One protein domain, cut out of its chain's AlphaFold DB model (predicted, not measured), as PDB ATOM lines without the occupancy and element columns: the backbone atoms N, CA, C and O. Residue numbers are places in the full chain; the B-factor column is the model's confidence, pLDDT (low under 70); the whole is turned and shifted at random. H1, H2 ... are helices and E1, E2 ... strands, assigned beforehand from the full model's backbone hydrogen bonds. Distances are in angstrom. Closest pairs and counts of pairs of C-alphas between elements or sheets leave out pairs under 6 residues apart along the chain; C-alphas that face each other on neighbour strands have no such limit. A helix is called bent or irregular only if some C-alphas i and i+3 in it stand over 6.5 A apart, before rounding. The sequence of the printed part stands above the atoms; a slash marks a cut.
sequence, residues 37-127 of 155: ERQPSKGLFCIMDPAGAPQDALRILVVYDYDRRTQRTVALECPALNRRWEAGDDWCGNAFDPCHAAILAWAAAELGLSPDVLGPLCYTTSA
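AT A GLANCE: This is residues 37 to 127 of the 155 residues of an uncharacterized protein of Desulfovibrio sulfodismutans (UniProt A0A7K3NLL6). A strongly twisted, curled sheet of five strands makes a long slab, and the long helix H1 packs on one face of it, lengthwise in the domain. The short helix H2 sits near one end and leads straight into E5, which closes one edge of the sheet beside E1. The printed part has 91 residues, with E1, E2, E3, E4, H1, H2 and E5 in that order along the chain; the sheet runs E4, E3, E2, E1, E5, all antiparallel, and the class is mixed, helices and strands. The whole is compact, with a radius of gyration of the C-alphas of 13.9 A, and is a rod in outline, spanning 45 by 22 by 20 A.

IN THESE COORDINATES: Begin with E2, residues 56 to 67, the longest strand at 31.4 A; find its C-alpha 56 at (-57.243, -34.345, 23.807). Beside it are E1, residues 41 to 48 and 22.9 A, and E3, residues 72 to 78 and 17.9 A. The edge strands of the sheet are E4, residues 83 to 86 and 10.1 A, and E5, residues 122 to 126 and 13.9 A, which ends at C-alpha 126 at (-56.340, -36.896, 39.639). H1, residues 93 to 111, runs 26.3 A from C-alpha 93 at (-50.997, -23.247, 45.448). H2 is residues 115 to 121, 9.8 A.

HOW THE PARTS SIT: E1 to E4 form a meander, each strand the antiparallel neighbour of the one before. In the hairpin of E1 and E2, look for N 45 and O 60 at 2.8 A; in that of E2 and E3, N 65 and O 75 at 2.9 A; in that of E3 and E4, N 76 and O 85 at 2.8 A. E5 is antiparallel to E1, with N 46 and O 123 at 2.8 A; E4 and E5 are the edge strands and stay apart. H1 is on the sheet; its closest C-alphas to E4 are those of Ala 95 and Trp 85, 5.6 A. With residues 104 to 108 alone H1 touches H2, about perpendicular at 75 degrees, closest at the C-alphas of Ala 108 and Pro 115, 5.5 A. H2 is on the sheet but over none of its strands; the C-alphas of Leu 121 and Met 48 in E1 are 5.1 A apart. H2 is irregular, but only just: C-alphas 117 and 120 are 6.7 A apart. Within hydrogen-bond range are 14 of 15 O i to N i+4 pairs in H1, and in H2 1 of 3, beside 2 of 4 O i to N i+3 pairs.

THE WHOLE: The two C-alphas farthest apart, those of Ala 51 and Arg 69, are 44.9 A apart. The printed part has no cut and no long link. Mean pLDDT of the printed part is 72.8; look for values under 70 at residues 37 to 40, 52 to 55, 79 to 80, 87 to 98 and 125 to 127.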
ATOM      1  N   GLU A  37     -39.573 -47.500  46.952       66.12
ATOM      2  CA  GLU A  37     -40.502 -46.380  47.058       66.12
ATOM      3  C   GLU A  37     -41.922 -46.779  46.651       66.12
ATOM      4  O   GLU A  37     -42.158 -47.519  45.695       66.12
ATOM      5  N   ARG A  38     -42.914 -46.260  47.383       64.12
ATOM      6  CA  ARG A  38     -44.312 -46.361  46.956       64.12
ATOM      7  C   ARG A  38     -44.577 -45.371  45.833       64.12
ATOM      8  O   ARG A  38     -44.051 -44.264  45.839       64.12
ATOM      9  N   GLN A  39     -45.471 -45.750  44.925       66.88
ATOM     10  CA  GLN A  39     -45.915 -44.883  43.841       66.88
ATOM     11  C   GLN A  39     -46.396 -43.520  44.384       66.88
ATOM     12  O   GLN A  39     -47.297 -43.502  45.231       66.88
ATOM     13  N   PRO A  40     -45.815 -42.393  43.920       67.75
ATOM     14  CA  PRO A  40     -46.265 -41.065  44.321       67.75
ATOM     15  C   PRO A  40     -47.663 -40.786  43.764       67.75
ATOM     16  O   PRO A  40     -48.104 -41.425  42.800       67.75
ATOM     17  N   SER A  41     -48.348 -39.805  44.348       74.12
ATOM     18  CA  SER A  41     -49.586 -39.278  43.775       74.12
ATOM     19  C   SER A  41     -49.290 -38.681  42.401       74.12
ATOM     20  O   SER A  41     -48.265 -38.035  42.199       74.12
ATOM     21  N   LYS A  42     -50.175 -38.902  41.430       70.94
ATOM     22  CA  LYS A  42     -50.004 -38.418  40.055       70.94
ATOM     23  C   LYS A  42     -51.292 -37.775  39.563       70.94
ATOM     24  O   LYS A  42     -52.374 -38.068  40.069       70.94
ATOM     25  N   GLY A  43     -51.170 -36.921  38.566       73.19
ATOM     26  CA  GLY A  43     -52.279 -36.345  37.824       73.19
ATOM     27  C   GLY A  43     -51.890 -36.123  36.374       73.19
ATOM     28  O   GLY A  43     -50.728 -36.281  36.003       73.19
ATOM     29  N   LEU A  44     -52.873 -35.773  35.556       72.31
ATOM     30  CA  LEU A  44     -52.631 -35.330  34.187       72.31
ATOM     31  C   LEU A  44     -53.099 -33.891  34.042       72.31
ATOM     32  O   LEU A  44     -54.195 -33.565  34.495       72.31
ATOM     33  N   PHE A  45     -52.285 -33.069  33.394       77.06
ATOM     34  CA  PHE A  45     -52.700 -31.802  32.813       77.06
ATOM     35  C   PHE A  45     -53.070 -32.060  31.354       77.06
ATOM     36  O   PHE A  45     -52.236 -32.507  30.568       77.06
ATOM     37  N   CYS A  46     -54.326 -31.834  31.001       75.50
ATOM     38  CA  CYS A  46     -54.882 -32.160  29.697       75.50
ATOM     39  C   CYS A  46     -55.342 -30.893  28.980       75.50
ATOM     40  O   CYS A  46     -55.822 -29.960  29.622       75.50
ATOM     41  N   ILE A  47     -55.254 -30.897  27.652       77.19
ATOM     42  CA  ILE A  47     -55.759 -29.833  26.782       77.19
ATOM     43  C   ILE A  47     -56.693 -30.460  25.759       77.19
ATOM     44  O   ILE A  47     -56.270 -31.303  24.969       77.19
ATOM     45  N   MET A  48     -57.964 -30.061  25.781       73.62
ATOM     46  CA  MET A  48     -58.936 -30.506  24.780       73.62
ATOM     47  C   MET A  48     -58.502 -30.074  23.378       73.62
ATOM     48  O   MET A  48     -57.910 -29.008  23.214       73.62
ATOM     49  N   ASP A  49     -58.813 -30.883  22.366       75.75
ATOM     50  CA  ASP A  49     -58.533 -30.513  20.981       75.75
ATOM     51  C   ASP A  49     -59.323 -29.246  20.581       75.75
ATOM     52  O   ASP A  49     -60.557 -29.247  20.664       75.75
ATOM     53  N   PRO A  50     -58.648 -28.162  20.149       73.94
ATOM     54  CA  PRO A  50     -59.303 -26.911  19.761       73.94
ATOM     55  C   PRO A  50     -60.267 -27.041  18.573       73.94
ATOM     56  O   PRO A  50     -61.201 -26.250  18.456       73.94
ATOM     57  N   ALA A  51     -60.069 -28.030  17.699       79.06
ATOM     58  CA  ALA A  51     -60.966 -28.354  16.593       79.06
ATOM     59  C   ALA A  51     -62.166 -29.217  17.033       79.06
ATOM     60  O   ALA A  51     -63.006 -29.575  16.206       79.06
ATOM     61  N   GLY A  52     -62.268 -29.551  18.325       67.06
ATOM     62  CA  GLY A  52     -63.369 -30.333  18.884       67.06
ATOM     63  C   GLY A  52     -63.267 -31.828  18.592       67.06
ATOM     64  O   GLY A  52     -64.280 -32.531  18.644       67.06
ATOM     65  N   ALA A  53     -62.071 -32.330  18.270       66.94
ATOM     66  CA  ALA A  53     -61.856 -33.756  18.090       66.94
ATOM     67  C   ALA A  53     -62.179 -34.527  19.389       66.94
ATOM     68  O   ALA A  53     -62.043 -34.001  20.495       66.94
ATOM     69  N   PRO A  54     -62.573 -35.809  19.295       58.44
ATOM     70  CA  PRO A  54     -62.895 -36.623  20.469       58.44
ATOM     71  C   PRO A  54     -61.682 -36.931  21.369       58.44
ATOM     72  O   PRO A  54     -61.844 -37.519  22.442       58.44
ATOM     73  N   GLN A  55     -60.472 -36.578  20.933       61.31
ATOM     74  CA  GLN A  55     -59.219 -36.801  21.649       61.31
ATOM     75  C   GLN A  55     -58.715 -35.479  22.237       61.31
ATOM     76  O   GLN A  55     -59.054 -34.413  21.741       61.31
ATOM     77  N   ASP A  56     -57.937 -35.541  23.319       70.38
ATOM     78  CA  ASP A  56     -57.243 -34.345  23.807       70.38
ATOM     79  C   ASP A  56     -56.066 -34.056  22.866       70.38
ATOM     80  O   ASP A  56     -55.393 -34.997  22.447       70.38
ATOM     81  N   ALA A  57     -55.796 -32.784  22.571       70.25
ATOM     82  CA  ALA A  57     -54.627 -32.391  21.786       70.25
ATOM     83  C   ALA A  57     -53.316 -32.657  22.536       70.25
ATOM     84  O   ALA A  57     -52.281 -32.873  21.914       70.25
ATOM     85  N   LEU A  58     -53.348 -32.620  23.874       72.75
ATOM     86  CA  LEU A  58     -52.161 -32.838  24.692       72.75
ATOM     87  C   LEU A  58     -52.510 -33.374  26.079       72.75
ATOM     88  O   LEU A  58     -53.519 -32.991  26.682       72.75
ATOM     89  N   ARG A  59     -51.645 -34.241  26.612       70.06
ATOM     90  CA  ARG A  59     -51.751 -34.802  27.966       70.06
ATOM     91  C   ARG A  59     -50.378 -34.882  28.604       70.06
ATOM     92  O   ARG A  59     -49.485 -35.541  28.089       70.06
ATOM     93  N   ILE A  60     -50.225 -34.245  29.754       72.31
ATOM     94  CA  ILE A  60     -48.935 -34.063  30.408       72.31
ATOM     95  C   ILE A  60     -49.005 -34.669  31.801       72.31
ATOM     96  O   ILE A  60     -49.865 -34.312  32.608       72.31
ATOM     97  N   LEU A  61     -48.094 -35.598  32.088       72.94
ATOM     98  CA  LEU A  61     -47.976 -36.194  33.412       72.94
ATOM     99  C   LEU A  61     -47.475 -35.160  34.417       72.94
ATOM    100  O   LEU A  61     -46.473 -34.486  34.192       72.94
ATOM    101  N   VAL A  62     -48.136 -35.122  35.565       77.00
ATOM    102  CA  VAL A  62     -47.717 -34.349  36.722       77.00
ATOM    103  C   VAL A  62     -47.596 -35.286  37.916       77.00
ATOM    104  O   VAL A  62     -48.511 -36.053  38.222       77.00
ATOM    105  N   VAL A  63     -46.453 -35.254  38.590       76.75
ATOM    106  CA  VAL A  63     -46.170 -36.079  39.766       76.75
ATOM    107  C   VAL A  63     -46.172 -35.188  40.999       76.75
ATOM    108  O   VAL A  63     -45.487 -34.173  41.037       76.75
ATOM    109  N   TYR A  64     -46.933 -35.577  42.014       78.69
ATOM    110  CA  TYR A  64     -47.052 -34.853  43.272       78.69
ATOM    111  C   TYR A  64     -46.282 -35.592  44.361       78.69
ATOM    112  O   TYR A  64     -46.582 -36.747  44.678       78.69
ATOM    113  N   ASP A  65     -45.310 -34.908  44.951       77.81
ATOM    114  CA  ASP A  65     -44.628 -35.384  46.146       77.81
ATOM    115  C   ASP A  65     -45.437 -34.978  47.376       77.81
ATOM    116  O   ASP A  65     -45.745 -33.799  47.577       77.81
ATOM    117  N   TYR A  66     -45.816 -35.967  48.178       76.25
ATOM    118  CA  TYR A  66     -46.732 -35.800  49.297       76.25
ATOM    119  C   TYR A  66     -46.038 -36.179  50.601       76.25
ATOM    120  O   TYR A  66     -45.764 -37.355  50.855       76.25
ATOM    121  N   ASP A  67     -45.808 -35.186  51.457       76.44
ATOM    122  CA  ASP A  67     -45.318 -35.423  52.806       76.44
ATOM    123  C   ASP A  67     -46.468 -35.939  53.677       76.44
ATOM    124  O   ASP A  67     -47.408 -35.226  54.034       76.44
ATOM    125  N   ARG A  68     -46.376 -37.218  54.050       71.38
ATOM    126  CA  ARG A  68     -47.367 -37.889  54.898       71.38
ATOM    127  C   ARG A  68     -47.370 -37.394  56.336       71.38
ATOM    128  O   ARG A  68     -48.403 -37.517  56.990       71.38
ATOM    129  N   ARG A  69     -46.249 -36.877  56.843       77.25
ATOM    130  CA  ARG A  69     -46.170 -36.375  58.218       77.25
ATOM    131  C   ARG A  69     -46.978 -35.092  58.355       77.25
ATOM    132  O   ARG A  69     -47.670 -34.911  59.350       77.25
ATOM    133  N   THR A  70     -46.906 -34.233  57.345       75.62
ATOM    134  CA  THR A  70     -47.630 -32.955  57.310       75.62
ATOM    135  C   THR A  70     -48.948 -33.027  56.537       75.62
ATOM    136  O   THR A  70     -49.722 -32.074  56.587       75.62
ATOM    137  N   GLN A  71     -49.238 -34.160  55.883       73.50
ATOM    138  CA  GLN A  71     -50.409 -34.394  55.032       73.50
ATOM    139  C   GLN A  71     -50.541 -33.357  53.898       73.50
ATOM    140  O   GLN A  71     -51.646 -32.921  53.561       73.50
ATOM    141  N   ARG A  72     -49.416 -32.955  53.293       73.56
ATOM    142  CA  ARG A  72     -49.352 -31.875  52.294       73.56
ATOM    143  C   ARG A  72     -48.577 -32.285  51.048       73.56
ATOM    144  O   ARG A  72     -47.597 -33.019  51.127       73.56
ATOM    145  N   THR A  73     -48.987 -31.749  49.899       74.75
ATOM    146  CA  THR A  73     -48.153 -31.759  48.692       74.75
ATOM    147  C   THR A  73     -47.015 -30.766  48.886       74.75
ATOM    148  O   THR A  73     -47.272 -29.576  49.057       74.75
ATOM    149  N   VAL A  74     -45.778 -31.255  48.870       75.50
ATOM    150  CA  VAL A  74     -44.564 -30.459  49.118       75.50
ATOM    151  C   VAL A  74     -43.775 -30.178  47.848       75.50
ATOM    152  O   VAL A  74     -42.975 -29.248  47.813       75.50
ATOM    153  N   ALA A  75     -44.012 -30.950  46.789       77.12
ATOM    154  CA  ALA A  75     -43.421 -30.688  45.491       77.12
ATOM    155  C   ALA A  75     -44.294 -31.209  44.354       77.12
ATOM    156  O   ALA A  75     -45.139 -32.090  44.529       77.12
ATOM    157  N   LEU A  76     -44.034 -30.676  43.171       79.31
ATOM    158  CA  LEU A  76     -44.639 -31.077  41.919       79.31
ATOM    159  C   LEU A  76     -43.525 -31.248  40.887       79.31
ATOM    160  O   LEU A  76     -42.686 -30.370  40.721       79.31
ATOM    161  N   GLU A  77     -43.506 -32.377  40.193       76.94
ATOM    162  CA  GLU A  77     -42.574 -32.676  39.109       76.94
ATOM    163  C   GLU A  77     -43.347 -32.847  37.794       76.94
ATOM    164  O   GLU A  77     -44.304 -33.620  37.723       76.94
ATOM    165  N   CYS A  78     -42.948 -32.105  36.758       75.75
ATOM    166  CA  CYS A  78     -43.475 -32.226  35.399       75.75
ATOM    167  C   CYS A  78     -42.361 -32.748  34.483       75.75
ATOM    168  O   CYS A  78     -41.458 -31.983  34.124       75.75
ATOM    169  N   PRO A  79     -42.401 -34.036  34.096       69.75
ATOM    170  CA  PRO A  79     -41.372 -34.640  33.258       69.75
ATOM    171  C   PRO A  79     -41.229 -34.002  31.876       69.75
ATOM    172  O   PRO A  79     -40.107 -33.817  31.420       69.75
ATOM    173  N   ALA A  80     -42.340 -33.612  31.238       68.25
ATOM    174  CA  ALA A  80     -42.320 -32.988  29.909       68.25
ATOM    175  C   ALA A  80     -41.517 -31.676  29.891       68.25
ATOM    176  O   ALA A  80     -40.858 -31.352  28.913       68.25
ATOM    177  N   LEU A  81     -41.531 -30.952  31.012       70.00
ATOM    178  CA  LEU A  81     -40.774 -29.716  31.199       70.00
ATOM    179  C   LEU A  81     -39.398 -29.939  31.823       70.00
ATOM    180  O   LEU A  81     -38.654 -28.975  31.997       70.00
ATOM    181  N   ASN A  82     -39.098 -31.174  32.235       71.44
ATOM    182  CA  ASN A  82     -37.977 -31.498  33.102       71.44
ATOM    183  C   ASN A  82     -37.818 -30.468  34.240       71.44
ATOM    184  O   ASN A  82     -36.818 -29.758  34.385       71.44
ATOM    185  N   ARG A  83     -38.872 -30.304  35.033       72.12
ATOM    186  CA  ARG A  83     -38.851 -29.310  36.101       72.12
ATOM    187  C   ARG A  83     -39.584 -29.812  37.328       72.12
ATOM    188  O   ARG A  83     -40.631 -30.452  37.232       72.12
ATOM    189  N   ARG A  84     -39.003 -29.500  38.484       78.00
ATOM    190  CA  ARG A  84     -39.577 -29.720  39.807       78.00
ATOM    191  C   ARG A  84     -39.794 -28.368  40.475       78.00
ATOM    192  O   ARG A  84     -38.909 -27.516  40.449       78.00
ATOM    193  N   TRP A  85     -40.970 -28.186  41.053       79.19
ATOM    194  CA  TRP A  85     -41.337 -27.035  41.864       79.19
ATOM    195  C   TRP A  85     -41.565 -27.514  43.285       79.19
ATOM    196  O   TRP A  85     -42.262 -28.503  43.501       79.19
ATOM    197  N   GLU A  86     -40.986 -26.812  44.246       77.38
ATOM    198  CA  GLU A  86     -41.135 -27.115  45.664       77.38
ATOM    199  C   GLU A  86     -42.030 -26.056  46.296       77.38
ATOM    200  O   GLU A  86     -41.910 -24.872  45.989       77.38
ATOM    201  N   ALA A  87     -42.952 -26.488  47.152       67.19
ATOM    202  CA  ALA A  87     -43.920 -25.601  47.788       67.19
ATOM    203  C   ALA A  87     -43.298 -24.737  48.902       67.19
ATOM    204  O   ALA A  87     -43.956 -23.807  49.347       67.19
ATOM    205  N   GLY A  88     -42.050 -25.021  49.316       61.81
ATOM    206  CA  GLY A  88     -41.258 -24.238  50.276       61.81
ATOM    207  C   GLY A  88     -42.044 -23.827  51.521       61.81
ATOM    208  O   GLY A  88     -42.516 -22.705  51.567       61.81
ATOM    209  N   ASP A  89     -42.223 -24.726  52.496       59.94
ATOM    210  CA  ASP A  89     -43.034 -24.568  53.731       59.94
ATOM    211  C   ASP A  89     -44.502 -24.099  53.568       59.94
ATOM    212  O   ASP A  89     -45.290 -24.186  54.517       59.94
ATOM    213  N   ASP A  90     -44.905 -23.669  52.377       53.56
ATOM    214  CA  ASP A  90     -46.159 -22.990  52.103       53.56
ATOM    215  C   ASP A  90     -47.182 -23.917  51.427       53.56
ATOM    216  O   ASP A  90     -46.925 -25.085  51.108       53.56
ATOM    217  N   TRP A  91     -48.411 -23.425  51.267       51.91
ATOM    218  CA  TRP A  91     -49.500 -24.204  50.686       51.91
ATOM    219  C   TRP A  91     -49.240 -24.549  49.210       51.91
ATOM    220  O   TRP A  91     -48.615 -23.799  48.461       51.91
ATOM    221  N   CYS A  92     -49.783 -25.685  48.757       52.66
ATOM    222  CA  CYS A  92     -49.526 -26.245  47.428       52.66
ATOM    223  C   CYS A  92     -49.834 -25.290  46.256       52.66
ATOM    224  O   CYS A  92     -49.268 -25.471  45.180       52.66
ATOM    225  N   GLY A  93     -50.681 -24.270  46.454       52.84
ATOM    226  CA  GLY A  93     -50.997 -23.247  45.448       52.84
ATOM    227  C   GLY A  93     -49.761 -22.560  44.853       52.84
ATOM    228  O   GLY A  93     -49.684 -22.399  43.638       52.84
ATOM    229  N   ASN A  94     -48.732 -22.295  45.668       58.19
ATOM    230  CA  ASN A  94     -47.506 -21.623  45.218       58.19
ATOM    231  C   ASN A  94     -46.662 -22.465  44.250       58.19
ATOM    232  O   ASN A  94     -45.892 -21.912  43.471       58.19
ATOM    233  N   ALA A  95     -46.802 -23.792  44.278       58.50
ATOM    234  CA  ALA A  95     -46.161 -24.680  43.311       58.50
ATOM    235  C   ALA A  95     -47.074 -24.982  42.112       58.50
ATOM    236  O   ALA A  95     -46.579 -25.209  41.009       58.50
ATOM    237  N   PHE A  96     -48.398 -24.977  42.310       64.69
ATOM    238  CA  PHE A  96     -49.381 -25.322  41.281       64.69
ATOM    239  C   PHE A  96     -49.524 -24.247  40.204       64.69
ATOM    240  O   PHE A  96     -49.438 -24.575  39.025       64.69
ATOM    241  N   ASP A  97     -49.690 -22.982  40.585       67.69
ATOM    242  CA  ASP A  97     -49.920 -21.889  39.634       67.69
ATOM    243  C   ASP A  97     -48.737 -21.655  38.674       67.69
ATOM    244  O   ASP A  97     -48.951 -21.653  37.455       67.69
ATOM    245  N   PRO A  98     -47.472 -21.541  39.136       67.06
ATOM    246  CA  PRO A  98     -46.338 -21.399  38.223       67.06
ATOM    247  C   PRO A  98     -46.072 -22.673  37.417       67.06
ATOM    248  O   PRO A  98     -45.546 -22.595  36.306       67.06
ATOM    249  N   CYS A  99     -46.435 -23.845  37.948       73.00
ATOM    250  CA  CYS A  99     -46.357 -25.085  37.194       73.00
ATOM    251  C   CYS A  99     -47.386 -25.110  36.057       73.00
ATOM    252  O   CYS A  99     -47.012 -25.344  34.912       73.00
ATOM    253  N   HIS A 100     -48.654 -24.802  36.339       76.44
ATOM    254  CA  HIS A 100     -49.705 -24.710  35.327       76.44
ATOM    255  C   HIS A 100     -49.373 -23.679  34.252       76.44
ATOM    256  O   HIS A 100     -49.513 -23.979  33.071       76.44
ATOM    257  N   ALA A 101     -48.878 -22.501  34.636       80.31
ATOM    258  CA  ALA A 101     -48.466 -21.478  33.681       80.31
ATOM    259  C   ALA A 101     -47.318 -21.961  32.776       80.31
ATOM    260  O   ALA A 101     -47.362 -21.760  31.563       80.31
ATOM    261  N   ALA A 102     -46.312 -22.641  33.340       79.12
ATOM    262  CA  ALA A 102     -45.205 -23.199  32.565       79.12
ATOM    263  C   ALA A 102     -45.659 -24.329  31.626       79.12
ATOM    264  O   ALA A 102     -45.221 -24.388  30.478       79.12
ATOM    265  N   ILE A 103     -46.554 -25.198  32.100       79.44
ATOM    266  CA  ILE A 103     -47.148 -26.278  31.306       79.44
ATOM    267  C   ILE A 103     -47.968 -25.704  30.147       79.44
ATOM    268  O   ILE A 103     -47.807 -26.143  29.011       79.44
ATOM    269  N   LEU A 104     -48.798 -24.696  30.416       83.00
ATOM    270  CA  LEU A 104     -49.619 -24.036  29.406       83.00
ATOM    271  C   LEU A 104     -48.768 -23.319  28.353       83.00
ATOM    272  O   LEU A 104     -49.056 -23.421  27.165       83.00
ATOM    273  N   ALA A 105     -47.708 -22.622  28.768       82.56
ATOM    274  CA  ALA A 105     -46.800 -21.937  27.851       82.56
ATOM    275  C   ALA A 105     -46.053 -22.917  26.933       82.56
ATOM    276  O   ALA A 105     -45.898 -22.649  25.743       82.56
ATOM    277  N   TRP A 106     -45.620 -24.060  27.466       81.44
ATOM    278  CA  TRP A 106     -45.009 -25.109  26.653       81.44
ATOM    279  C   TRP A 106     -46.011 -25.719  25.675       81.44
ATOM    280  O   TRP A 106     -45.736 -25.792  24.484       81.44
ATOM    281  N   ALA A 107     -47.209 -26.059  26.147       78.50
ATOM    282  CA  ALA A 107     -48.251 -26.608  25.294       78.50
ATOM    283  C   ALA A 107     -48.684 -25.655  24.168       78.50
ATOM    284  O   ALA A 107     -48.946 -26.089  23.049       78.50
ATOM    285  N   ALA A 108     -48.732 -24.353  24.453       83.00
ATOM    286  CA  ALA A 108     -48.960 -23.304  23.466       83.00
ATOM    287  C   ALA A 108     -47.901 -23.329  22.353       83.00
ATOM    288  O   ALA A 108     -48.246 -23.272  21.172       83.00
ATOM    289  N   ALA A 109     -46.626 -23.488  22.718       81.69
ATOM    290  CA  ALA A 109     -45.537 -23.604  21.754       81.69
ATOM    291  C   ALA A 109     -45.630 -24.889  20.913       81.69
ATOM    292  O   ALA A 109     -45.502 -24.811  19.693       81.69
ATOM    293  N   GLU A 110     -45.905 -26.037  21.537       79.12
ATOM    294  CA  GLU A 110     -46.042 -27.329  20.840       79.12
ATOM    295  C   GLU A 110     -47.218 -27.341  19.851       79.12
ATOM    296  O   GLU A 110     -47.100 -27.854  18.741       79.12
ATOM    297  N   LEU A 111     -48.353 -26.744  20.227       77.44
ATOM    298  CA  LEU A 111     -49.559 -26.709  19.393       77.44
ATOM    299  C   LEU A 111     -49.593 -25.524  18.413       77.44
ATOM    300  O   LEU A 111     -50.513 -25.435  17.601       77.44
ATOM    301  N   GLY A 112     -48.626 -24.603  18.483       85.19
ATOM    302  CA  GLY A 112     -48.607 -23.389  17.661       85.19
ATOM    303  C   GLY A 112     -49.782 -22.441  17.935       85.19
ATOM    304  O   GLY A 112     -50.235 -21.737  17.031       85.19
ATOM    305  N   LEU A 113     -50.299 -22.434  19.166       87.06
ATOM    306  CA  LEU A 113     -51.464 -21.653  19.595       87.06
ATOM    307  C   LEU A 113     -51.097 -20.708  20.741       87.06
ATOM    308  O   LEU A 113     -50.085 -20.889  21.407       87.06
ATOM    309  N   SER A 114     -51.915 -19.684  20.993       89.25
ATOM    310  CA  SER A 114     -51.684 -18.804  22.143       89.25
ATOM    311  C   SER A 114     -52.188 -19.439  23.450       89.25
ATOM    312  O   SER A 114     -53.179 -20.180  23.438       89.25
ATOM    313  N   PRO A 115     -51.574 -19.109  24.602       83.56
ATOM    314  CA  PRO A 115     -52.076 -19.526  25.911       83.56
ATOM    315  C   PRO A 115     -53.537 -19.131  26.166       83.56
ATOM    316  O   PRO A 115     -54.257 -19.886  26.809       83.56
ATOM    317  N   ASP A 116     -53.997 -17.998  25.624       85.12
ATOM    318  CA  ASP A 116     -55.379 -17.522  25.781       85.12
ATOM    319  C   ASP A 116     -56.402 -18.432  25.088       85.12
ATOM    320  O   ASP A 116     -57.524 -18.589  25.567       85.12
ATOM    321  N   VAL A 117     -56.013 -19.057  23.971       81.31
ATOM    322  CA  VAL A 117     -56.849 -20.036  23.258       81.31
ATOM    323  C   VAL A 117     -56.875 -21.365  24.008       81.31
ATOM    324  O   VAL A 117     -57.921 -22.001  24.109       81.31
ATOM    325  N   LEU A 118     -55.731 -21.786  24.551       78.88
ATOM    326  CA  LEU A 118     -55.611 -23.076  25.227       78.88
ATOM    327  C   LEU A 118     -56.138 -23.064  26.661       78.88
ATOM    328  O   LEU A 118     -56.645 -24.081  27.121       78.88
ATOM    329  N   GLY A 119     -56.051 -21.939  27.370       79.50
ATOM    330  CA  GLY A 119     -56.429 -21.817  28.780       79.50
ATOM    331  C   GLY A 119     -57.833 -22.355  29.092       79.50
ATOM    332  O   GLY A 119     -57.957 -23.205  29.973       79.50
ATOM    333  N   PRO A 120     -58.884 -21.958  28.345       82.62
ATOM    334  CA  PRO A 120     -60.239 -22.493  28.518       82.62
ATOM    335  C   PRO A 120     -60.388 -23.988  28.196       82.62
ATOM    336  O   PRO A 120     -61.365 -24.612  28.605       82.62
ATOM    337  N   LEU A 121     -59.442 -24.562  27.448       75.75
ATOM    338  CA  LEU A 121     -59.426 -25.970  27.045       75.75
ATOM    339  C   LEU A 121     -58.641 -26.855  28.023       75.75
ATOM    340  O   LEU A 121     -58.650 -28.082  27.884       75.75
ATOM    341  N   CYS A 122     -57.961 -26.249  28.999       77.62
ATOM    342  CA  CYS A 122     -57.143 -26.951  29.975       77.62
ATOM    343  C   CYS A 122     -57.984 -27.530  31.111       77.62
ATOM    344  O   CYS A 122     -58.861 -26.871  31.668       77.62
ATOM    345  N   TYR A 123     -57.657 -28.749  31.526       74.25
ATOM    346  CA  TYR A 123     -58.223 -29.364  32.720       74.25
ATOM    347  C   TYR A 123     -57.222 -30.319  33.362       74.25
ATOM    348  O   TYR A 123     -56.355 -30.879  32.692       74.25
ATOM    349  N   THR A 124     -57.336 -30.529  34.673       72.69
ATOM    350  CA  THR A 124     -56.508 -31.503  35.386       72.69
ATOM    351  C   THR A 124     -57.317 -32.708  35.831       72.69
ATOM    352  O   THR A 124     -58.500 -32.618  36.165       72.69
ATOM    353  N   THR A 125     -56.671 -33.867  35.853       65.12
ATOM    354  CA  THR A 125     -57.238 -35.094  36.409       65.12
ATOM    355  C   THR A 125     -56.380 -35.574  37.572       65.12
ATOM    356  O   THR A 125     -55.154 -35.489  37.534       65.12
ATOM    357  N   SER A 126     -57.018 -36.090  38.620       58.28
ATOM    358  CA  SER A 126     -56.340 -36.896  39.639       58.28
ATOM    359  C   SER A 126     -56.187 -38.313  39.087       58.28
ATOM    360  O   SER A 126     -57.178 -38.901  38.642       58.28
ATOM    361  N   ALA A 127     -54.969 -38.867  39.089       50.53
ATOM    362  CA  ALA A 127     -54.776 -40.262  38.712       50.53
ATOM    363  C   ALA A 127     -55.623 -41.130  39.648       50.53
ATOM    364  O   ALA A 127     -55.636 -40.937  40.866       50.53
TER     365      ALA A 127